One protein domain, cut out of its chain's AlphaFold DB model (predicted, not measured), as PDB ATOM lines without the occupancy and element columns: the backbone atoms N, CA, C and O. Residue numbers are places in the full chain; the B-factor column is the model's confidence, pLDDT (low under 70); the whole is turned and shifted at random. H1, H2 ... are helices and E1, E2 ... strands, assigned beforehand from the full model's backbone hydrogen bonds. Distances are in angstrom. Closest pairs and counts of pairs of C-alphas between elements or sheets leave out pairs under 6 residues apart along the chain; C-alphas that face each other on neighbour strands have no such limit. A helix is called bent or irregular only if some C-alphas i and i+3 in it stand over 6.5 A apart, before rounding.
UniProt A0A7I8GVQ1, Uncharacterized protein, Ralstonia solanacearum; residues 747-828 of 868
ATOM      1  N   LEU A 747     -30.775  -3.462 -21.110       82.06
ATOM      2  CA  LEU A 747     -30.551  -4.884 -20.809       82.06
ATOM      3  C   LEU A 747     -29.331  -5.438 -21.566       82.06
ATOM      4  O   LEU A 747     -28.557  -6.220 -21.011       82.06
ATOM      5  N   GLY A 748     -29.136  -5.016 -22.818       81.38
ATOM      6  CA  GLY A 748     -27.950  -5.339 -23.609       81.38
ATOM      7  C   GLY A 748     -26.648  -4.893 -22.939       81.38
ATOM      8  O   GLY A 748     -25.724  -5.698 -22.815       81.38
ATOM      9  N   GLU A 749     -26.595  -3.658 -22.442       84.56
ATOM     10  CA  GLU A 749     -25.419  -3.095 -21.766       84.56
ATOM     11  C   GLU A 749     -25.070  -3.833 -20.469       84.56
ATOM     12  O   GLU A 749     -23.908  -4.185 -20.246       84.56
ATOM     13  N   HIS A 750     -26.063  -4.140 -19.629       85.75
ATOM     14  CA  HIS A 750     -25.848  -4.892 -18.387       85.75
ATOM     15  C   HIS A 750     -25.330  -6.315 -18.651       85.75
ATOM     16  O   HIS A 750     -24.418  -6.789 -17.965       85.75
ATOM     17  N   VAL A 751     -25.857  -6.986 -19.681       87.69
ATOM     18  CA  VAL A 751     -25.389  -8.315 -20.104       87.69
ATOM     19  C   VAL A 751     -23.944  -8.260 -20.601       87.69
ATOM     20  O   VAL A 751     -23.142  -9.125 -20.239       87.69
ATOM     21  N   GLN A 752     -23.589  -7.246 -21.395       86.38
ATOM     22  CA  GLN A 752     -22.221  -7.078 -21.893       86.38
ATOM     23  C   GLN A 752     -21.235  -6.763 -20.767       86.38
ATOM     24  O   GLN A 752     -20.145  -7.332 -20.740       86.38
ATOM     25  N   ARG A 753     -21.632  -5.935 -19.794       86.31
ATOM     26  CA  ARG A 753     -20.806  -5.593 -18.627       86.31
ATOM     27  C   ARG A 753     -20.468  -6.827 -17.785       86.31
ATOM     28  O   ARG A 753     -19.301  -7.053 -17.476       86.31
ATOM     29  N   LEU A 754     -21.458  -7.671 -17.486       86.00
ATOM     30  CA  LEU A 754     -21.250  -8.924 -16.746       86.00
ATOM     31  C   LEU A 754     -20.412  -9.940 -17.538       86.00
ATOM     32  O   LEU A 754     -19.564 -10.625 -16.965       86.00
ATOM     33  N   ALA A 755     -20.605 -10.026 -18.856       86.00
ATOM     34  CA  ALA A 755     -19.796 -10.887 -19.717       86.00
ATOM     35  C   ALA A 755     -18.341 -10.396 -19.846       86.00
ATOM     36  O   ALA A 755     -17.420 -11.205 -19.958       86.00
ATOM     37  N   ALA A 756     -18.109  -9.080 -19.831       84.50
ATOM     38  CA  ALA A 756     -16.772  -8.494 -19.791       84.50
ATOM     39  C   ALA A 756     -16.080  -8.779 -18.448       84.50
ATOM     40  O   ALA A 756     -14.967  -9.294 -18.445       84.50
ATOM     41  N   GLN A 757     -16.769  -8.571 -17.322       82.69
ATOM     42  CA  GLN A 757     -16.246  -8.905 -15.991       82.69
ATOM     43  C   GLN A 757     -15.895 -10.391 -15.857       82.69
ATOM     44  O   GLN A 757     -14.823 -10.725 -15.365       82.69
ATOM     45  N   ALA A 758     -16.747 -11.297 -16.347       82.94
ATOM     46  CA  ALA A 758     -16.457 -12.731 -16.324       82.94
ATOM     47  C   ALA A 758     -15.209 -13.103 -17.151       82.94
ATOM     48  O   ALA A 758     -14.487 -14.026 -16.778       82.94
ATOM     49  N   ARG A 759     -14.941 -12.385 -18.252       83.25
ATOM     50  CA  ARG A 759     -13.727 -12.563 -19.067       83.25
ATOM     51  C   ARG A 759     -12.474 -12.040 -18.367       83.25
ATOM     52  O   ARG A 759     -11.468 -12.737 -18.396       83.25
ATOM     53  N   ILE A 760     -12.560 -10.889 -17.698       82.62
ATOM     54  CA  ILE A 760     -11.464 -10.339 -16.883       82.62
ATOM     55  C   ILE A 760     -11.111 -11.316 -15.757       82.62
ATOM     56  O   ILE A 760      -9.966 -11.736 -15.646       82.62
ATOM     57  N   VAL A 761     -12.111 -11.788 -15.004       79.25
ATOM     58  CA  VAL A 761     -11.908 -12.787 -13.939       79.25
ATOM     59  C   VAL A 761     -11.258 -14.062 -14.484       79.25
ATOM     60  O   VAL A 761     -10.366 -14.613 -13.851       79.25
ATOM     61  N   HIS A 762     -11.660 -14.533 -15.668       80.38
ATOM     62  CA  HIS A 762     -11.032 -15.696 -16.298       80.38
ATOM     63  C   HIS A 762      -9.560 -15.440 -16.683       80.38
ATOM     64  O   HIS A 762      -8.732 -16.334 -16.527       80.38
ATOM     65  N   GLN A 763      -9.219 -14.236 -17.153       80.69
ATOM     66  CA  GLN A 763      -7.842 -13.855 -17.498       80.69
ATOM     67  C   GLN A 763      -6.941 -13.698 -16.265       80.69
ATOM     68  O   GLN A 763      -5.786 -14.105 -16.315       80.69
ATOM     69  N   GLU A 764      -7.463 -13.159 -15.161       79.94
ATOM     70  CA  GLU A 764      -6.699 -12.943 -13.922       79.94
ATOM     71  C   GLU A 764      -6.553 -14.224 -13.089       79.94
ATOM     72  O   GLU A 764      -5.477 -14.530 -12.575       79.94
ATOM     73  N   VAL A 765      -7.633 -15.000 -12.954       73.56
ATOM     74  CA  VAL A 765      -7.676 -16.180 -12.075       73.56
ATOM     75  C   VAL A 765      -7.187 -17.443 -12.788       73.56
ATOM     76  O   VAL A 765      -6.669 -18.349 -12.136       73.56
ATOM     77  N   GLY A 766      -7.294 -17.513 -14.118       71.00
ATOM     78  CA  GLY A 766      -6.854 -18.665 -14.914       71.00
ATOM     79  C   GLY A 766      -5.390 -19.068 -14.672       71.00
ATOM     80  O   GLY A 766      -5.143 -20.232 -14.350       71.00
ATOM     81  N   PRO A 767      -4.419 -18.136 -14.748       77.31
ATOM     82  CA  PRO A 767      -3.015 -18.421 -14.445       77.31
ATOM     83  C   PRO A 767      -2.774 -18.853 -12.991       77.31
ATOM     84  O   PRO A 767      -1.961 -19.740 -12.747       77.31
ATOM     85  N   LEU A 768      -3.508 -18.283 -12.026       72.94
ATOM     86  CA  LEU A 768      -3.408 -18.653 -10.608       72.94
ATOM     87  C   LEU A 768      -3.907 -20.080 -10.357       72.94
ATOM     88  O   LEU A 768      -3.282 -20.836  -9.619       72.94
ATOM     89  N   LEU A 769      -5.008 -20.470 -11.000       67.56
ATOM     90  CA  LEU A 769      -5.515 -21.839 -10.939       67.56
ATOM     91  C   LEU A 769      -4.537 -22.824 -11.582       67.56
ATOM     92  O   LEU A 769      -4.304 -23.882 -11.011       67.56
ATOM     93  N   ALA A 770      -3.913 -22.463 -12.708       68.44
ATOM     94  CA  ALA A 770      -2.884 -23.287 -13.341       68.44
ATOM     95  C   ALA A 770      -1.631 -23.453 -12.459       68.44
ATOM     96  O   ALA A 770      -1.081 -24.546 -12.393       68.44
ATOM     97  N   ALA A 771      -1.212 -22.407 -11.737       68.94
ATOM     98  CA  ALA A 771      -0.106 -22.491 -10.779       68.94
ATOM     99  C   ALA A 771      -0.440 -23.381  -9.563       68.94
ATOM    100  O   ALA A 771       0.429 -24.082  -9.044       68.94
ATOM    101  N   LEU A 772      -1.707 -23.392  -9.132       64.31
ATOM    102  CA  LEU A 772      -2.195 -24.263  -8.058       64.31
ATOM    103  C   LEU A 772      -2.330 -25.736  -8.489       64.31
ATOM    104  O   LEU A 772      -2.185 -26.604  -7.634       64.31
ATOM    105  N   GLU A 773      -2.553 -26.031  -9.778       62.69
ATOM    106  CA  GLU A 773      -2.514 -27.407 -10.325       62.69
ATOM    107  C   GLU A 773      -1.107 -28.030 -10.247       62.69
ATOM    108  O   GLU A 773      -0.976 -29.251 -10.209       62.69
ATOM    109  N   THR A 774      -0.054 -27.204 -10.232       61.28
ATOM    110  CA  THR A 774       1.353 -27.645 -10.189       61.28
ATOM    111  C   THR A 774       1.963 -27.667  -8.782       61.28
ATOM    112  O   THR A 774       3.142 -27.978  -8.640       61.28
ATOM    113  N   HIS A 775       1.199 -27.327  -7.739       61.50
ATOM    114  CA  HIS A 775       1.705 -27.233  -6.366       61.50
ATOM    115  C   HIS A 775       1.685 -28.608  -5.670       61.50
ATOM    116  O   HIS A 775       0.636 -29.242  -5.585       61.50
ATOM    117  N   GLU A 776       2.822 -29.062  -5.126       55.75
ATOM    118  CA  GLU A 776       3.018 -30.458  -4.671       55.75
ATOM    119  C   GLU A 776       2.065 -30.930  -3.547       55.75
ATOM    120  O   GLU A 776       1.779 -32.124  -3.438       55.75
ATOM    121  N   ASP A 777       1.502 -30.002  -2.767       55.16
ATOM    122  CA  ASP A 777       0.614 -30.281  -1.625       55.16
ATOM    123  C   ASP A 777      -0.897 -30.205  -1.939       55.16
ATOM    124  O   ASP A 777      -1.732 -30.494  -1.074       55.16
ATOM    125  N   LEU A 778      -1.286 -29.814  -3.158       55.22
ATOM    126  CA  LEU A 778      -2.684 -29.595  -3.550       55.22
ATOM    127  C   LEU A 778      -3.025 -30.387  -4.821       55.22
ATOM    128  O   LEU A 778      -2.730 -29.961  -5.929       55.22
ATOM    129  N   ASP A 779      -3.732 -31.517  -4.683       56.38
ATOM    130  CA  ASP A 779      -4.283 -32.273  -5.829       56.38
ATOM    131  C   ASP A 779      -5.601 -31.615  -6.299       56.38
ATOM    132  O   ASP A 779      -6.702 -32.168  -6.164       56.38
ATOM    133  N   LEU A 780      -5.493 -30.362  -6.759       59.88
ATOM    134  CA  LEU A 780      -6.574 -29.603  -7.385       59.88
ATOM    135  C   LEU A 780      -6.510 -29.835  -8.898       59.88
ATOM    136  O   LEU A 780      -5.549 -29.437  -9.544       59.88
ATOM    137  N   ARG A 781      -7.546 -30.444  -9.477       63.66
ATOM    138  CA  ARG A 781      -7.707 -30.555 -10.935       63.66
ATOM    139  C   ARG A 781      -8.828 -29.638 -11.384       63.66
ATOM    140  O   ARG A 781      -9.982 -29.873 -11.012       63.66
ATOM    141  N   VAL A 782      -8.508 -28.605 -12.156       65.00
ATOM    142  CA  VAL A 782      -9.503 -27.694 -12.723       65.00
ATOM    143  C   VAL A 782      -9.876 -28.193 -14.109       65.00
ATOM    144  O   VAL A 782      -9.038 -28.395 -14.985       65.00
ATOM    145  N   ASP A 783     -11.171 -28.388 -14.333       69.56
ATOM    146  CA  ASP A 783     -11.668 -28.705 -15.661       69.56
ATOM    147  C   ASP A 783     -11.706 -27.415 -16.486       69.56
ATOM    148  O   ASP A 783     -12.619 -26.590 -16.360       69.56
ATOM    149  N   LYS A 784     -10.677 -27.226 -17.315       66.00
ATOM    150  CA  LYS A 784     -10.494 -26.034 -18.157       66.00
ATOM    151  C   LYS A 784     -11.604 -25.885 -19.200       66.00
ATOM    152  O   LYS A 784     -11.963 -24.763 -19.540       66.00
ATOM    153  N   HIS A 785     -12.203 -26.986 -19.663       64.06
ATOM    154  CA  HIS A 785     -13.292 -26.946 -20.643       64.06
ATOM    155  C   HIS A 785     -14.622 -26.517 -20.019       64.06
ATOM    156  O   HIS A 785     -15.440 -25.867 -20.671       64.06
ATOM    157  N   HIS A 786     -14.831 -26.831 -18.740       62.81
ATOM    158  CA  HIS A 786     -16.038 -26.453 -18.010       62.81
ATOM    159  C   HIS A 786     -15.895 -25.157 -17.192       62.81
ATOM    160  O   HIS A 786     -16.906 -24.649 -16.692       62.81
ATOM    161  N   SER A 787     -14.686 -24.591 -17.106       71.31
ATOM    162  CA  SER A 787     -14.373 -23.373 -16.349       71.31
ATOM    163  C   SER A 787     -14.333 -22.109 -17.218       71.31
ATOM    164  O   SER A 787     -13.325 -21.413 -17.282       71.31
ATOM    165  N   VAL A 788     -15.434 -21.824 -17.919       80.00
ATOM    166  CA  VAL A 788     -15.518 -20.744 -18.918       80.00
ATOM    167  C   VAL A 788     -16.566 -19.676 -18.565       80.00
ATOM    168  O   VAL A 788     -17.554 -19.964 -17.873       80.00
ATOM    169  N   PRO A 789     -16.410 -18.427 -19.053       83.25
ATOM    170  CA  PRO A 789     -17.457 -17.410 -18.980       83.25
ATOM    171  C   PRO A 789     -18.753 -17.886 -19.644       83.25
ATOM    172  O   PRO A 789     -18.740 -18.507 -20.709       83.25
ATOM    173  N   LYS A 790     -19.902 -17.581 -19.037       83.25
ATOM    174  CA  LYS A 790     -21.198 -17.924 -19.626       83.25
ATOM    175  C   LYS A 790     -21.489 -17.071 -20.853       83.25
ATOM    176  O   LYS A 790     -21.166 -15.887 -20.908       83.25
ATOM    177  N   GLN A 791     -22.209 -17.665 -21.800       85.81
ATOM    178  CA  GLN A 791     -22.723 -16.942 -22.957       85.81
ATOM    179  C   GLN A 791     -23.702 -15.838 -22.534       85.81
ATOM    180  O   GLN A 791     -24.520 -16.016 -21.623       85.81
ATOM    181  N   THR A 792     -23.667 -14.715 -23.251       83.75
ATOM    182  CA  THR A 792     -24.511 -13.529 -23.023       83.75
ATOM    183  C   THR A 792     -26.006 -13.860 -23.016       83.75
ATOM    184  O   THR A 792     -26.740 -13.346 -22.175       83.75
ATOM    185  N   ALA A 793     -26.459 -14.792 -23.863       80.31
ATOM    186  CA  ALA A 793     -27.843 -15.271 -23.881       80.31
ATOM    187  C   ALA A 793     -28.267 -15.931 -22.554       80.31
ATOM    188  O   ALA A 793     -29.401 -15.771 -22.104       80.31
ATOM    189  N   SER A 794     -27.349 -16.644 -21.896       80.38
ATOM    190  CA  SER A 794     -27.619 -17.307 -20.620       80.38
ATOM    191  C   SER A 794     -27.633 -16.321 -19.449       80.38
ATOM    192  O   SER A 794     -28.403 -16.512 -18.510       80.38
ATOM    193  N   ILE A 795     -26.811 -15.268 -19.511       81.69
ATOM    194  CA  ILE A 795     -26.817 -14.156 -18.547       81.69
ATOM    195  C   ILE A 795     -28.121 -13.359 -18.691       81.69
ATOM    196  O   ILE A 795     -28.808 -13.140 -17.695       81.69
ATOM    197  N   ARG A 796     -28.520 -13.029 -19.928       84.81
ATOM    198  CA  ARG A 796     -29.774 -12.325 -20.245       84.81
ATOM    199  C   ARG A 796     -30.998 -13.044 -19.678       84.81
ATOM    200  O   ARG A 796     -31.715 -12.461 -18.872       84.81
ATOM    201  N   LYS A 797     -31.164 -14.336 -19.996       82.25
ATOM    202  CA  LYS A 797     -32.274 -15.162 -19.480       82.25
ATOM    203  C   LYS A 797     -32.343 -15.171 -17.953       82.25
ATOM    204  O   LYS A 797     -33.418 -15.312 -17.379       82.25
ATOM    205  N   LYS A 798     -31.197 -15.056 -17.275       80.38
ATOM    206  CA  LYS A 798     -31.135 -15.067 -15.811       80.38
ATOM    207  C   LYS A 798     -31.543 -13.725 -15.200       80.38
ATOM    208  O   LYS A 798     -32.258 -13.730 -14.204       80.38
ATOM    209  N   ILE A 799     -31.139 -12.610 -15.809       78.31
ATOM    210  CA  ILE A 799     -31.591 -11.265 -15.423       78.31
ATOM    211  C   ILE A 799     -33.105 -11.161 -15.617       78.31
ATOM    212  O   ILE A 799     -33.815 -10.854 -14.663       78.31
ATOM    213  N   GLU A 800     -33.610 -11.540 -16.794       81.62
ATOM    214  CA  GLU A 800     -35.049 -11.561 -17.096       81.62
ATOM    215  C   GLU A 800     -35.817 -12.439 -16.095       81.62
ATOM    216  O   GLU A 800     -36.855 -12.040 -15.573       81.62
ATOM    217  N   ARG A 801     -35.267 -13.607 -15.738       70.69
ATOM    218  CA  ARG A 801     -35.849 -14.489 -14.721       70.69
ATOM    219  C   ARG A 801     -35.928 -13.832 -13.341       70.69
ATOM    220  O   ARG A 801     -36.931 -14.021 -12.666       70.69
ATOM    221  N   TYR A 802     -34.914 -13.081 -12.910       68.50
ATOM    222  CA  TYR A 802     -34.955 -12.362 -11.631       68.50
ATOM    223  C   TYR A 802     -35.937 -11.187 -11.650       68.50
ATOM    224  O   TYR A 802     -36.647 -10.978 -10.669       68.50
ATOM    225  N   GLN A 803     -36.050 -10.472 -12.772       76.69
ATOM    226  CA  GLN A 803     -37.058  -9.419 -12.924       76.69
ATOM    227  C   GLN A 803     -38.484  -9.991 -12.868       76.69
ATOM    228  O   GLN A 803     -39.353  -9.415 -12.221       76.69
ATOM    229  N   VAL A 804     -38.718 -11.154 -13.490       63.22
ATOM    230  CA  VAL A 804     -40.042 -11.794 -13.556       63.22
ATOM    231  C   VAL A 804     -40.417 -12.522 -12.261       63.22
ATOM    232  O   VAL A 804     -41.555 -12.412 -11.816       63.22
ATOM    233  N   LEU A 805     -39.494 -13.278 -11.655       53.03
ATOM    234  CA  LEU A 805     -39.797 -14.114 -10.485       53.03
ATOM    235  C   LEU A 805     -39.688 -13.370  -9.153       53.03
ATOM    236  O   LEU A 805     -40.408 -13.705  -8.217       53.03
ATOM    237  N   GLU A 806     -38.775 -12.403  -9.050       63.75
ATOM    238  CA  GLU A 806     -38.498 -11.680  -7.802       63.75
ATOM    239  C   GLU A 806     -38.969 -10.213  -7.857       63.75
ATOM    240  O   GLU A 806     -38.821  -9.493  -6.875       63.75
ATOM    241  N   GLY A 807     -39.548  -9.764  -8.981       70.69
ATOM    242  CA  GLY A 807     -40.056  -8.396  -9.151       70.69
ATOM    243  C   GLY A 807     -38.968  -7.315  -9.120       70.69
ATOM    244  O   GLY A 807     -39.261  -6.156  -8.837       70.69
ATOM    245  N   LEU A 808     -37.710  -7.694  -9.357       72.75
ATOM    246  CA  LEU A 808     -36.546  -6.818  -9.216       72.75
ATOM    247  C   LEU A 808     -36.398  -5.855 -10.403       72.75
ATOM    248  O   LEU A 808     -36.711  -6.201 -11.545       72.75
ATOM    249  N   SER A 809     -35.847  -4.661 -10.153       81.94
ATOM    250  CA  SER A 809     -35.439  -3.747 -11.231       81.94
ATOM    251  C   SER A 809     -34.307  -4.355 -12.076       81.94
ATOM    252  O   SER A 809     -33.620  -5.277 -11.633       81.94
ATOM    253  N   LEU A 810     -34.075  -3.846 -13.296       79.75
ATOM    254  CA  LEU A 810     -32.999  -4.337 -14.175       79.75
ATOM    255  C   LEU A 810     -31.625  -4.307 -13.482       79.75
ATOM    256  O   LEU A 810     -30.845  -5.256 -13.584       79.75
ATOM    257  N   GLU A 811     -31.352  -3.242 -12.736       80.50
ATOM    258  CA  GLU A 811     -30.105  -3.061 -11.997       80.50
ATOM    259  C   GLU A 811     -29.986  -4.052 -10.827       80.50
ATOM    260  O   GLU A 811     -28.964  -4.726 -10.680       80.50
ATOM    261  N   GLN A 812     -31.065  -4.236 -10.057       72.81
ATOM    262  CA  GLN A 812     -31.122  -5.196  -8.948       72.81
ATOM    263  C   GLN A 812     -30.993  -6.648  -9.428       72.81
ATOM    264  O   GLN A 812     -30.258  -7.440  -8.836       72.81
ATOM    265  N   ALA A 813     -31.677  -6.995 -10.521       79.69
ATOM    266  CA  ALA A 813     -31.609  -8.310 -11.145       79.69
ATOM    267  C   ALA A 813     -30.205  -8.600 -11.695       79.69
ATOM    268  O   ALA A 813     -29.688  -9.703 -11.506       79.69
ATOM    269  N   SER A 814     -29.557  -7.603 -12.305       82.19
ATOM    270  CA  SER A 814     -28.178  -7.707 -12.794       82.19
ATOM    271  C   SER A 814     -27.182  -7.921 -11.652       82.19
ATOM    272  O   SER A 814     -26.363  -8.836 -11.721       82.19
ATOM    273  N   ALA A 815     -27.297  -7.162 -10.556       78.69
ATOM    274  CA  ALA A 815     -26.448  -7.313  -9.368       78.69
ATOM    275  C   ALA A 815     -26.613  -8.678  -8.665       78.69
ATOM    276  O   ALA A 815     -25.737  -9.128  -7.918       78.69
ATOM    277  N   ARG A 816     -27.737  -9.368  -8.898       80.56
ATOM    278  CA  ARG A 816     -28.018 -10.703  -8.353       80.56
ATOM    279  C   ARG A 816     -27.298 -11.827  -9.109       80.56
ATOM    280  O   ARG A 816     -27.156 -12.928  -8.571       80.56
ATOM    281  N   VAL A 817     -26.822 -11.581 -10.332       81.50
ATOM    282  CA  VAL A 817     -26.107 -12.577 -11.145       81.50
ATOM    283  C   VAL A 817     -24.657 -12.705 -10.668       81.50
ATOM    284  O   VAL A 817     -23.773 -11.979 -11.104       81.50
ATOM    285  N   ARG A 818     -24.403 -13.663  -9.767       75.75
ATOM    286  CA  ARG A 818     -23.065 -13.934  -9.189       75.75
ATOM    287  C   ARG A 818     -22.280 -15.060  -9.869       75.75
ATOM    288  O   ARG A 818     -21.166 -15.364  -9.470       75.75
ATOM    289  N   ASP A 819     -22.866 -15.708 -10.869       76.62
ATOM    290  CA  ASP A 819     -22.335 -16.903 -11.534       76.62
ATOM    291  C   ASP A 819     -22.185 -16.695 -13.051       76.62
ATOM    292  O   ASP A 819     -22.445 -17.607 -13.842       76.62
ATOM    293  N   ALA A 820     -21.819 -15.479 -13.468       83.19
ATOM    294  CA  ALA A 820     -21.503 -15.162 -14.865       83.19
ATOM    295  C   ALA A 820     -20.248 -15.909 -15.361       83.19
ATOM    296  O   ALA A 820     -20.107 -16.155 -16.557       83.19
ATOM    297  N   MET A 821     -19.383 -16.336 -14.438       79.88
ATOM    298  CA  MET A 821     -18.267 -17.247 -14.672       79.88
ATOM    299  C   MET A 821     -18.618 -18.630 -14.096       79.88
ATOM    300  O   MET A 821     -19.156 -18.730 -12.987       79.88
ATOM    301  N   ARG A 822     -18.371 -19.699 -14.861       72.94
ATOM    302  CA  ARG A 822     -18.482 -21.082 -14.384       72.94
ATOM    303  C   ARG A 822     -17.085 -21.570 -14.003       72.94
ATOM    304  O   ARG A 822     -16.176 -21.429 -14.802       72.94
ATOM    305  N   CYS A 823     -16.942 -22.156 -12.818       66.88
ATOM    306  CA  CYS A 823     -15.731 -22.847 -12.370       66.88
ATOM    307  C   CYS A 823     -16.088 -24.295 -12.043       66.88
ATOM    308  O   CYS A 823     -17.063 -24.535 -11.325       66.88
ATOM    309  N   ALA A 824     -15.310 -25.238 -12.559       63.28
ATOM    310  CA  ALA A 824     -15.439 -26.659 -12.285       63.28
ATOM    311  C   ALA A 824     -14.064 -27.217 -11.910       63.28
ATOM    312  O   ALA A 824     -13.106 -27.086 -12.666       63.28
ATOM    313  N   GLY A 825     -13.964 -27.839 -10.739       62.16
ATOM    314  CA  GLY A 825     -12.735 -28.484 -10.298       62.16
ATOM    315  C   GLY A 825     -13.007 -29.563  -9.261       62.16
ATOM    316  O   GLY A 825     -14.043 -29.554  -8.594       62.16
ATOM    317  N   SER A 826     -12.072 -30.498  -9.140       55.84
ATOM    318  CA  SER A 826     -12.058 -31.540  -8.116       55.84
ATOM    319  C   SER A 826     -10.826 -31.368  -7.234       55.84
ATOM    320  O   SER A 826      -9.731 -31.190  -7.760       55.84
ATOM    321  N   CYS A 827     -10.994 -31.444  -5.915       43.97
ATOM    322  CA  CYS A 827      -9.890 -31.402  -4.958       43.97
ATOM    323  C   CYS A 827      -9.833 -32.726  -4.193       43.97
ATOM    324  O   CYS A 827     -10.812 -33.100  -3.540       43.97
ATOM    325  N   CYS A 828      -8.706 -33.430  -4.274       43.12
ATOM    326  CA  CYS A 828      -8.450 -34.635  -3.495       43.12
ATOM    327  C   CYS A 828      -7.402 -34.317  -2.422       43.12
ATOM    328  O   CYS A 828      -6.211 -34.255  -2.706       43.12
TER     329      CYS A 828
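Overview. This is residues 747 to 828 of the 868 residues of an uncharacterized protein of Ralstonia solanacearum (UniProt A0A7I8GVQ1). One long helix, H1, makes the length of a rod. Two shorter helices, H2 and H3, pack at its first end, and a small ribbon of two strands, E1 and E2, lies at its other end, with residues 783 to 791 and 816 to 824 running between the two ends. The printed part has 82 residues, with the elements H1, E1, H2, H3 and E2 along the chain; the sheet E1 - E2 is antiparallel and the class is mostly helix. The whole is loose, with a radius of gyration of the C-alphas of 15.3 A and spans of 48 by 21 by 18 A.

Along the chain. H1, residues 747 to 773, begins at C-alpha 747 (-30.551, -4.884, -20.809) and is 37.5 A long. It has a kink of 36 degrees near residue 767 and is only just irregular, with C-alphas 764 and 767 6.6 A apart. E1 is residues 779 to 782, 9.8 A. H2 is residues 792 to 806, 20.8 A, and H3 is residues 810 to 815, 8.7 A. E2, residues 825 to 828, 10.1 A, ends at C-alpha 828 (-8.450, -34.635, -3.495).

Arrangement. With residues 747 to 755 alone, H1 touches H2 at a steep tilt of 64 degrees, opposite ways; C-alphas 751 and 796 are closest, 5.9 A. With residues 747 to 751 alone it touches H3 at a shallow tilt of 9 degrees, the same way; C-alphas 750 and 814 are closest, 6.7 A. H2 touches H3, with its residues 799 to 803 alone, about perpendicular, only just, at 72 degrees; C-alphas 799 and 813 are closest, 5.2 A. The helix packing is mostly crossed, only just, with one of these three pairs at a shallow tilt. The closest C-alphas of H1 and E1 are 773 and 780, 5.5 A. E1 and E2 are antiparallel at 170 degrees, with N 781 and O 826 at 2.9 A and N 828 and O 779 at 3.0 A. H1 and E2 are apart. Every O i to N i+4 pair is within hydrogen-bond range in H2 and H3; in H1, 21 of 23 are.

Size, cuts and confidence. The C-alphas of Glu 776 and Gly 807, the two farthest apart, are 48.6 A apart. The printed part has no cut and no long link. The mean pLDDT of the printed part is 73.7; residues 769 to 786, 802, 804 to 806 and 823 to 828 are under 70.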